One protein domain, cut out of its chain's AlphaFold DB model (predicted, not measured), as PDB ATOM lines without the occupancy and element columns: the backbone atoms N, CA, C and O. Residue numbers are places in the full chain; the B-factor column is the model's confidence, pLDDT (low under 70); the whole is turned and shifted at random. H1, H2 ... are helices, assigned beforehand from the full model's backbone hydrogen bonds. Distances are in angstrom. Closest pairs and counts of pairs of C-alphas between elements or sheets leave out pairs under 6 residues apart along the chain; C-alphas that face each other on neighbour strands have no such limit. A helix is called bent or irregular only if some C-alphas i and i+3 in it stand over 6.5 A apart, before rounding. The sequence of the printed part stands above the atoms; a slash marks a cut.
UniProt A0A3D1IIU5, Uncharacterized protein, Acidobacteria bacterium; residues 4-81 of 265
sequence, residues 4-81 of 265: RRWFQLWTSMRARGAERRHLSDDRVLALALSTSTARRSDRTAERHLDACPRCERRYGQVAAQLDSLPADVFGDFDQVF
ATOM      1  N   ARG A   4     158.813 167.409 136.217       63.44
ATOM      2  CA  ARG A   4     160.008 168.087 136.749       63.44
ATOM      3  C   ARG A   4     160.825 167.229 137.718       63.44
ATOM      4  O   ARG A   4     162.049 167.270 137.689       63.44
ATOM      5  N   ARG A   5     160.163 166.436 138.566       63.47
ATOM      6  CA  ARG A   5     160.829 165.556 139.542       63.47
ATOM      7  C   ARG A   5     161.482 164.359 138.850       63.47
ATOM      8  O   ARG A   5     162.554 163.934 139.262       63.47
ATOM      9  N   TRP A   6     160.857 163.869 137.780       62.66
ATOM     10  CA  TRP A   6     161.406 162.822 136.918       62.66
ATOM     11  C   TRP A   6     162.643 163.305 136.157       62.66
ATOM     12  O   TRP A   6     163.657 162.616 136.154       62.66
ATOM     13  N   PHE A   7     162.604 164.526 135.613       62.22
ATOM     14  CA  PHE A   7     163.747 165.129 134.928       62.22
ATOM     15  C   PHE A   7     164.948 165.302 135.868       62.22
ATOM     16  O   PHE A   7     166.055 164.911 135.516       62.22
ATOM     17  N   GLN A   8     164.733 165.778 137.101       63.28
ATOM     18  CA  GLN A   8     165.820 165.934 138.079       63.28
ATOM     19  C   GLN A   8     166.403 164.603 138.594       63.28
ATOM     20  O   GLN A   8     167.613 164.480 138.814       63.28
ATOM     21  N   LEU A   9     165.564 163.576 138.767       60.34
ATOM     22  CA  LEU A   9     166.023 162.222 139.095       60.34
ATOM     23  C   LEU A   9     166.813 161.594 137.940       60.34
ATOM     24  O   LEU A   9     167.838 160.954 138.164       60.34
ATOM     25  N   TRP A  10     166.388 161.833 136.704       58.91
ATOM     26  CA  TRP A  10     167.077 161.354 135.514       58.91
ATOM     27  C   TRP A  10     168.425 162.061 135.294       58.91
ATOM     28  O   TRP A  10     169.438 161.390 135.089       58.91
ATOM     29  N   THR A  11     168.500 163.387 135.468       62.38
ATOM     30  CA  THR A  11     169.771 164.135 135.408       62.38
ATOM     31  C   THR A  11     170.743 163.721 136.515       62.38
ATOM     32  O   THR A  11     171.944 163.630 136.274       62.38
ATOM     33  N   SER A  12     170.251 163.420 137.723       60.47
ATOM     34  CA  SER A  12     171.103 163.005 138.852       60.47
ATOM     35  C   SER A  12     171.570 161.546 138.770       60.47
ATOM     36  O   SER A  12     172.627 161.211 139.306       60.47
ATOM     37  N   MET A  13     170.830 160.657 138.099       58.12
ATOM     38  CA  MET A  13     171.318 159.309 137.770       58.12
ATOM     39  C   MET A  13     172.369 159.344 136.656       58.12
ATOM     40  O   MET A  13     173.372 158.642 136.743       58.12
ATOM     41  N   ARG A  14     172.182 160.205 135.650       58.62
ATOM     42  CA  ARG A  14     173.105 160.374 134.521       58.62
ATOM     43  C   ARG A  14     174.428 161.041 134.928       58.62
ATOM     44  O   ARG A  14     175.490 160.587 134.512       58.62
ATOM     45  N   ALA A  15     174.377 162.030 135.825       54.84
ATOM     46  CA  ALA A  15     175.565 162.698 136.364       54.84
ATOM     47  C   ALA A  15     176.498 161.749 137.143       54.84
ATOM     48  O   ALA A  15     177.716 161.854 137.016       54.84
ATOM     49  N   ARG A  16     175.948 160.769 137.879       55.28
ATOM     50  CA  ARG A  16     176.730 159.812 138.690       55.28
ATOM     51  C   ARG A  16     177.552 158.810 137.864       55.28
ATOM     52  O   ARG A  16     178.516 158.249 138.372       55.28
ATOM     53  N   GLY A  17     177.209 158.592 136.591       52.97
ATOM     54  CA  GLY A  17     177.984 157.744 135.674       52.97
ATOM     55  C   GLY A  17     179.164 158.455 134.998       52.97
ATOM     56  O   GLY A  17     180.061 157.792 134.483       52.97
ATOM     57  N   ALA A  18     179.183 159.792 135.012       54.47
ATOM     58  CA  ALA A  18     180.150 160.624 134.288       54.47
ATOM     59  C   ALA A  18     181.322 161.127 135.158       54.47
ATOM     60  O   ALA A  18     182.192 161.841 134.666       54.47
ATOM     61  N   GLU A  19     181.378 160.753 136.440       53.88
ATOM     62  CA  GLU A  19     182.394 161.230 137.399       53.88
ATOM     63  C   GLU A  19     183.806 160.658 137.170       53.88
ATOM     64  O   GLU A  19     184.758 161.038 137.848       53.88
ATOM     65  N   ARG A  20     183.999 159.783 136.179       62.19
ATOM     66  CA  ARG A  20     185.315 159.219 135.850       62.19
ATOM     67  C   ARG A  20     185.880 159.913 134.606       62.19
ATOM     68  O   ARG A  20     185.895 159.342 133.526       62.19
ATOM     69  N   ARG A  21     186.377 161.140 134.813       77.25
ATOM     70  CA  ARG A  21     187.049 162.058 133.859       77.25
ATOM     71  C   ARG A  21     186.131 162.754 132.834       77.25
ATOM     72  O   ARG A  21     185.494 162.124 131.998       77.25
ATOM     73  N   HIS A  22     186.132 164.087 132.887       86.56
ATOM     74  CA  HIS A  22     185.574 164.971 131.856       86.56
ATOM     75  C   HIS A  22     186.422 164.935 130.571       86.56
ATOM     76  O   HIS A  22     187.582 164.517 130.608       86.56
ATOM     77  N   LEU A  23     185.867 165.409 129.451       87.31
ATOM     78  CA  LEU A  23     186.640 165.593 128.218       87.31
ATOM     79  C   LEU A  23     187.733 166.651 128.411       87.31
ATOM     80  O   LEU A  23     187.501 167.681 129.048       87.31
ATOM     81  N   SER A  24     188.903 166.402 127.818       86.69
ATOM     82  CA  SER A  24     189.952 167.412 127.693       86.69
ATOM     83  C   SER A  24     189.552 168.498 126.697       86.69
ATOM     84  O   SER A  24     188.746 168.269 125.794       86.69
ATOM     85  N   ASP A  25     190.150 169.671 126.846       85.06
ATOM     86  CA  ASP A  25     189.928 170.845 126.001       85.06
ATOM     87  C   ASP A  25     190.175 170.518 124.531       85.06
ATOM     88  O   ASP A  25     189.310 170.763 123.696       85.06
ATOM     89  N   ASP A  26     191.287 169.839 124.243       85.75
ATOM     90  CA  ASP A  26     191.650 169.405 122.891       85.75
ATOM     91  C   ASP A  26     190.598 168.482 122.277       85.75
ATOM     92  O   ASP A  26     190.356 168.509 121.074       85.75
ATOM     93  N   ARG A  27     189.937 167.659 123.101       84.88
ATOM     94  CA  ARG A  27     188.868 166.770 122.638       84.88
ATOM     95  C   ARG A  27     187.580 167.530 122.370       84.88
ATOM     96  O   ARG A  27     186.931 167.239 121.372       84.88
ATOM     97  N   VAL A  28     187.229 168.497 123.219       88.38
ATOM     98  CA  VAL A  28     186.085 169.395 122.982       88.38
ATOM     99  C   VAL A  28     186.302 170.210 121.705       88.38
ATOM    100  O   VAL A  28     185.388 170.322 120.894       88.38
ATOM    101  N   LEU A  29     187.521 170.708 121.490       86.69
ATOM    102  CA  LEU A  29     187.891 171.463 120.299       86.69
ATOM    103  C   LEU A  29     187.890 170.592 119.035       86.69
ATOM    104  O   LEU A  29     187.327 170.990 118.021       86.69
ATOM    105  N   ALA A  30     188.462 169.385 119.091       85.31
ATOM    106  CA  ALA A  30     188.484 168.463 117.954       85.31
ATOM    107  C   ALA A  30     187.075 168.062 117.487       85.31
ATOM    108  O   ALA A  30     186.847 167.965 116.280       85.31
ATOM    109  N   LEU A  31     186.143 167.875 118.435       85.88
ATOM    110  CA  LEU A  31     184.718 167.646 118.161       85.88
ATOM    111  C   LEU A  31     184.072 168.853 117.490       85.88
ATOM    112  O   LEU A  31     183.366 168.695 116.500       85.88
ATOM    113  N   ALA A  32     184.316 170.056 118.019       87.38
ATOM    114  CA  ALA A  32     183.747 171.284 117.474       87.38
ATOM    115  C   ALA A  32     184.257 171.576 116.052       87.38
ATOM    116  O   ALA A  32     183.494 172.023 115.205       87.38
ATOM    117  N   LEU A  33     185.520 171.248 115.760       85.50
ATOM    118  CA  LEU A  33     186.122 171.406 114.432       85.50
ATOM    119  C   LEU A  33     185.805 170.253 113.463       85.50
ATOM    120  O   LEU A  33     186.196 170.316 112.298       85.50
ATOM    121  N   SER A  34     185.116 169.192 113.902       73.94
ATOM    122  CA  SER A  34     184.783 168.005 113.091       73.94
ATOM    123  C   SER A  34     185.982 167.371 112.357       73.94
ATOM    124  O   SER A  34     185.861 166.826 111.256       73.94
ATOM    125  N   THR A  35     187.179 167.454 112.949       67.12
ATOM    126  CA  THR A  35     188.400 166.955 112.294       67.12
ATOM    127  C   THR A  35     188.378 165.427 112.170       67.12
ATOM    128  O   THR A  35     188.045 164.686 113.094       67.12
ATOM    129  N   SER A  36     188.719 164.930 110.981       50.19
ATOM    130  CA  SER A  36     188.447 163.561 110.513       50.19
ATOM    131  C   SER A  36     189.138 162.431 111.291       50.19
ATOM    132  O   SER A  36     188.731 161.273 111.159       50.19
ATOM    133  N   THR A  37     190.116 162.732 112.146       54.50
ATOM    134  CA  THR A  37     190.765 161.756 113.042       54.50
ATOM    135  C   THR A  37     189.834 161.247 114.150       54.50
ATOM    136  O   THR A  37     190.202 160.337 114.899       54.50
ATOM    137  N   ALA A  38     188.611 161.779 114.236       51.62
ATOM    138  CA  ALA A  38     187.749 161.604 115.385       51.62
ATOM    139  C   ALA A  38     186.558 160.634 115.205       51.62
ATOM    140  O   ALA A  38     185.998 160.224 116.210       51.62
ATOM    141  N   ARG A  39     186.236 160.091 114.017       56.81
ATOM    142  CA  ARG A  39     184.969 159.338 113.763       56.81
ATOM    143  C   ARG A  39     184.597 158.204 114.745       56.81
ATOM    144  O   ARG A  39     183.418 157.888 114.902       56.81
ATOM    145  N   ARG A  40     185.569 157.535 115.385       56.09
ATOM    146  CA  ARG A  40     185.310 156.521 116.437       56.09
ATOM    147  C   ARG A  40     185.311 157.109 117.853       56.09
ATOM    148  O   ARG A  40     184.493 156.692 118.667       56.09
ATOM    149  N   SER A  41     186.196 158.069 118.133       60.78
ATOM    150  CA  SER A  41     186.221 158.816 119.398       60.78
ATOM    151  C   SER A  41     185.066 159.812 119.534       60.78
ATOM    152  O   SER A  41     184.688 160.135 120.660       60.78
ATOM    153  N   ASP A  42     184.463 160.217 118.418       72.50
ATOM    154  CA  ASP A  42     183.326 161.129 118.339       72.50
ATOM    155  C   ASP A  42     182.112 160.489 118.978       72.50
ATOM    156  O   ASP A  42     181.592 161.021 119.941       72.50
ATOM    157  N   ARG A  43     181.763 159.252 118.613       77.31
ATOM    158  CA  ARG A  43     180.599 158.566 119.206       77.31
ATOM    159  C   ARG A  43     180.692 158.343 120.714       77.31
ATOM    160  O   ARG A  43     179.670 158.166 121.379       77.31
ATOM    161  N   THR A  44     181.897 158.210 121.264       80.88
ATOM    162  CA  THR A  44     182.092 158.104 122.722       80.88
ATOM    163  C   THR A  44     182.035 159.466 123.395       80.88
ATOM    164  O   THR A  44     181.497 159.582 124.493       80.88
ATOM    165  N   ALA A  45     182.565 160.487 122.731       80.50
ATOM    166  CA  ALA A  45     182.539 161.855 123.201       80.50
ATOM    167  C   ALA A  45     181.133 162.471 123.124       80.50
ATOM    168  O   ALA A  45     180.691 163.043 124.108       80.50
ATOM    169  N   GLU A  46     180.399 162.268 122.032       83.44
ATOM    170  CA  GLU A  46     178.987 162.626 121.845       83.44
ATOM    171  C   GLU A  46     178.124 162.021 122.957       83.44
ATOM    172  O   GLU A  46     177.437 162.739 123.676       83.44
ATOM    173  N   ARG A  47     178.270 160.712 123.214       83.81
ATOM    174  CA  ARG A  47     177.586 160.050 124.339       83.81
ATOM    175  C   ARG A  47     177.946 160.649 125.698       83.81
ATOM    176  O   ARG A  47     177.128 160.611 126.615       83.81
ATOM    177  N   HIS A  48     179.161 161.172 125.858       87.31
ATOM    178  CA  HIS A  48     179.550 161.875 127.076       87.31
ATOM    179  C   HIS A  48     178.966 163.291 127.135       87.31
ATOM    180  O   HIS A  48     178.584 163.712 128.223       87.31
ATOM    181  N   LEU A  49     178.867 164.018 126.016       86.81
ATOM    182  CA  LEU A  49     178.188 165.318 125.956       86.81
ATOM    183  C   LEU A  49     176.715 165.166 126.358       86.81
ATOM    184  O   LEU A  49     176.263 165.892 127.236       86.81
ATOM    185  N   ASP A  50     176.034 164.126 125.867       85.00
ATOM    186  CA  ASP A  50     174.658 163.794 126.268       85.00
ATOM    187  C   ASP A  50     174.533 163.445 127.763       85.00
ATOM    188  O   ASP A  50     173.476 163.616 128.384       85.00
ATOM    189  N   ALA A  51     175.598 162.888 128.348       85.88
ATOM    190  CA  ALA A  51     175.627 162.431 129.733       85.88
ATOM    191  C   ALA A  51     176.094 163.506 130.733       85.88
ATOM    192  O   ALA A  51     175.737 163.439 131.912       85.88
ATOM    193  N   CYS A  52     176.893 164.485 130.300       87.56
ATOM    194  CA  CYS A  52     177.600 165.415 131.174       87.56
ATOM    195  C   CYS A  52     177.284 166.888 130.841       87.56
ATOM    196  O   CYS A  52     177.911 167.468 129.949       87.56
ATOM    197  N   PRO A  53     176.443 167.572 131.647       84.56
ATOM    198  CA  PRO A  53     176.022 168.954 131.376       84.56
ATOM    199  C   PRO A  53     177.153 169.987 131.530       84.56
ATOM    200  O   PRO A  53     177.028 171.148 131.138       84.56
ATOM    201  N   ARG A  54     178.276 169.614 132.158       87.94
ATOM    202  CA  ARG A  54     179.472 170.467 132.226       87.94
ATOM    203  C   ARG A  54     180.207 170.478 130.888       87.94
ATOM    204  O   ARG A  54     180.579 171.549 130.421       87.94
ATOM    205  N   CYS A  55     180.405 169.300 130.301       89.19
ATOM    206  CA  CYS A  55     181.068 169.155 129.010       89.19
ATOM    207  C   CYS A  55     180.183 169.705 127.887       89.19
ATOM    208  O   CYS A  55     180.702 170.393 127.019       89.19
ATOM    209  N   GLU A  56     178.864 169.507 127.964       89.56
ATOM    210  CA  GLU A  56     177.885 170.096 127.041       89.56
ATOM    211  C   GLU A  56     177.956 171.631 127.022       89.56
ATOM    212  O   GLU A  56     178.145 172.230 125.968       89.56
ATOM    213  N   ARG A  57     177.902 172.287 128.194       90.75
ATOM    214  CA  ARG A  57     178.029 173.754 128.277       90.75
ATOM    215  C   ARG A  57     179.352 174.259 127.716       90.75
ATOM    216  O   ARG A  57     179.378 175.278 127.035       90.75
ATOM    217  N   ARG A  58     180.446 173.560 128.012       90.81
ATOM    218  CA  ARG A  58     181.775 173.937 127.527       90.81
ATOM    219  C   ARG A  58     181.897 173.777 126.014       90.81
ATOM    220  O   ARG A  58     182.443 174.653 125.360       90.81
ATOM    221  N   TYR A  59     181.369 172.685 125.472       91.62
ATOM    222  CA  TYR A  59     181.267 172.483 124.032       91.62
ATOM    223  C   TYR A  59     180.448 173.601 123.381       91.62
ATOM    224  O   TYR A  59     180.926 174.208 122.432       91.62
ATOM    225  N   GLY A  60     179.289 173.955 123.947       90.94
ATOM    226  CA  GLY A  60     178.470 175.063 123.452       90.94
ATOM    227  C   GLY A  60     179.195 176.414 123.459       90.94
ATOM    228  O   GLY A  60     179.031 177.193 122.529       90.94
ATOM    229  N   GLN A  61     180.041 176.681 124.462       92.88
ATOM    230  CA  GLN A  61     180.884 177.885 124.493       92.88
ATOM    231  C   GLN A  61     181.914 177.897 123.359       92.88
ATOM    232  O   GLN A  61     182.049 178.908 122.677       92.88
ATOM    233  N   VAL A  62     182.621 176.783 123.148       92.69
ATOM    234  CA  VAL A  62     183.626 176.663 122.080       92.69
ATOM    235  C   VAL A  62     182.967 176.736 120.703       92.69
ATOM    236  O   VAL A  62     183.464 177.445 119.836       92.69
ATOM    237  N   ALA A  63     181.834 176.060 120.510       90.31
ATOM    238  CA  ALA A  63     181.066 176.114 119.270       90.31
ATOM    239  C   ALA A  63     180.598 177.544 118.968       90.31
ATOM    240  O   ALA A  63     180.875 178.049 117.890       90.31
ATOM    241  N   ALA A  64     180.022 178.249 119.947       89.62
ATOM    242  CA  ALA A  64     179.602 179.639 119.770       89.62
ATOM    243  C   ALA A  64     180.771 180.581 119.432       89.62
ATOM    244  O   ALA A  64     180.616 181.496 118.626       89.62
ATOM    245  N   GLN A  65     181.952 180.358 120.021       89.44
ATOM    246  CA  GLN A  65     183.159 181.105 119.658       89.44
ATOM    247  C   GLN A  65     183.580 180.811 118.216       89.44
ATOM    248  O   GLN A  65     183.805 181.745 117.448       89.44
ATOM    249  N   LEU A  66     183.639 179.538 117.822       88.94
ATOM    250  CA  LEU A  66     183.974 179.146 116.453       88.94
ATOM    251  C   LEU A  66     182.946 179.633 115.425       88.94
ATOM    252  O   LEU A  66     183.352 179.966 114.322       88.94
ATOM    253  N   ASP A  67     181.668 179.732 115.787       85.81
ATOM    254  CA  ASP A  67     180.599 180.265 114.933       85.81
ATOM    255  C   ASP A  67     180.645 181.796 114.811       85.81
ATOM    256  O   ASP A  67     180.120 182.356 113.850       85.81
ATOM    257  N   SER A  68     181.281 182.489 115.765       84.12
ATOM    258  CA  SER A  68     181.465 183.947 115.718       84.12
ATOM    259  C   SER A  68     182.631 184.388 114.824       84.12
ATOM    260  O   SER A  68     182.537 185.423 114.173       84.12
ATOM    261  N   LEU A  69     183.691 183.576 114.707       84.12
ATOM    262  CA  LEU A  69     184.872 183.886 113.883       84.12
ATOM    263  C   LEU A  69     184.569 184.173 112.396       84.12
ATOM    264  O   LEU A  69     185.157 185.101 111.845       84.12
ATOM    265  N   PRO A  70     183.696 183.419 111.699       77.75
ATOM    266  CA  PRO A  70     183.482 183.602 110.275       77.75
ATOM    267  C   PRO A  70     182.752 184.908 109.963       77.75
ATOM    268  O   PRO A  70     183.023 185.506 108.929       77.75
ATOM    269  N   ALA A  71     181.857 185.375 110.841       69.31
ATOM    270  CA  ALA A  71     181.077 186.588 110.597       69.31
ATOM    271  C   ALA A  71     181.977 187.824 110.445       69.31
ATOM    272  O   ALA A  71     181.809 188.595 109.498       69.31
ATOM    273  N   ASP A  72     182.979 187.948 111.315       68.31
ATOM    274  CA  ASP A  72     183.942 189.049 111.274       68.31
ATOM    275  C   ASP A  72     184.927 188.887 110.101       68.31
ATOM    276  O   ASP A  72     185.269 189.853 109.420       68.31
ATOM    277  N   VAL A  73     185.327 187.649 109.786       71.94
ATOM    278  CA  VAL A  73     186.284 187.362 108.702       71.94
ATOM    279  C   VAL A  73     185.675 187.559 107.311       71.94
ATOM    280  O   VAL A  73     186.368 188.031 106.411       71.94
ATOM    281  N   PHE A  74     184.401 187.219 107.095       70.06
ATOM    282  CA  PHE A  74     183.777 187.347 105.773       70.06
ATOM    283  C   PHE A  74     183.552 188.808 105.363       70.06
ATOM    284  O   PHE A  74     183.739 189.138 104.193       70.06
ATOM    285  N   GLY A  75     183.232 189.692 106.314       71.69
ATOM    286  CA  GLY A  75     183.081 191.126 106.041       71.69
ATOM    287  C   GLY A  75     184.380 191.778 105.553       71.69
ATOM    288  O   GLY A  75     184.369 192.537 104.581       71.69
ATOM    289  N   ASP A  76     185.506 191.432 106.175       74.50
ATOM    290  CA  ASP A  76     186.836 191.878 105.745       74.50
ATOM    291  C   ASP A  76     187.277 191.187 104.445       74.50
ATOM    292  O   ASP A  76     187.903 191.801 103.573       74.50
ATOM    293  N   PHE A  77     186.915 189.913 104.270       81.25
ATOM    294  CA  PHE A  77     187.216 189.151 103.062       81.25
ATOM    295  C   PHE A  77     186.560 189.765 101.824       81.25
ATOM    296  O   PHE A  77     187.249 189.965 100.828       81.25
ATOM    297  N   ASP A  78     185.275 190.120 101.875       81.00
ATOM    298  CA  ASP A  78     184.557 190.691 100.728       81.00
ATOM    299  C   ASP A  78     185.088 192.078 100.327       81.00
ATOM    300  O   ASP A  78     185.090 192.431  99.141       81.00
ATOM    301  N   GLN A  79     185.613 192.847 101.290       79.88
ATOM    302  CA  GLN A  79     186.290 194.119 101.014       79.88
ATOM    303  C   GLN A  79     187.594 193.920 100.228       79.88
ATOM    304  O   GLN A  79     187.902 194.690  99.314       79.88
ATOM    305  N   VAL A  80     188.364 192.877 100.547       84.00
ATOM    306  CA  VAL A  80     189.648 192.582  99.887       84.00
ATOM    307  C   VAL A  80     189.448 191.826  98.566       84.00
ATOM    308  O   VAL A  80     190.076 192.147  97.543       84.00
ATOM    309  N   PHE A  81     188.551 190.841  98.573       81.75
ATOM    310  CA  PHE A  81     188.228 189.920  97.486       81.75
ATOM    311  C   PHE A  81     186.874 190.246  96.872       81.75
ATOM    312  O   PHE A  81     185.953 189.431  96.853       81.75
TER     313      PHE A  81
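Overview. This is residues 4 to 81 of the 265 residues of an uncharacterized protein of Acidobacteria bacterium (UniProt A0A3D1IIU5). A long helix, H4, makes the long axis; H2 packs on its first half, H3 folds back from its start, and residues 68 to 81 and residues 4 to 10 of H1 stick out. The printed part, 78 residues with four named helices, H1 to H4, is all helix and loose, radius of gyration of the C-alphas 16.6 A, spanning 55 by 32 by 16 A.

Arrangement. H4, residues 53 to 80, touches H2, residues 25 to 32, with residues 55 to 66 alone, at a steep tilt of 62 degrees; closest C-alphas Ala 32 and Ala 63, 5.8 A. H3, residues 36 to 51, touches H4 only at the corner; closest C-alphas Leu 49 and Glu 56, 4.9 A. H3 touches H2 with residues 38 to 45 alone, about perpendicular at 79 degrees; closest C-alphas Leu 31 and Asp 42, 6.7 A. H1, residues 4 to 17, and H3 only just touch, only at their ends, with 3 pairs of C-alphas within 8 A; closest Arg 14 and Ala 51, 5.8 A. Every O i to N i+4 pair is within hydrogen-bond range in H2, 8 of 10 in H1, 8 of 12 in H3, 18 of 24 in H4.

Along the chain. H4 runs 41.7 A from C-alpha 53 at (176.022, 168.954, 131.376) to C-alpha 80 at (189.648, 192.582, 99.887). H3, 23.1 A, is irregular, C-alphas 37 and 40 being 8.3 A apart; H1 is 20.8 A, H2 10.5 A.

Size, cuts and confidence. The C-alphas farthest apart, Arg 5 and Val 80, are 56.0 A apart. The printed part has no cut and no long link. The pLDDT is under 70 at residues 4 to 20, 35 to 41 and 71 to 72.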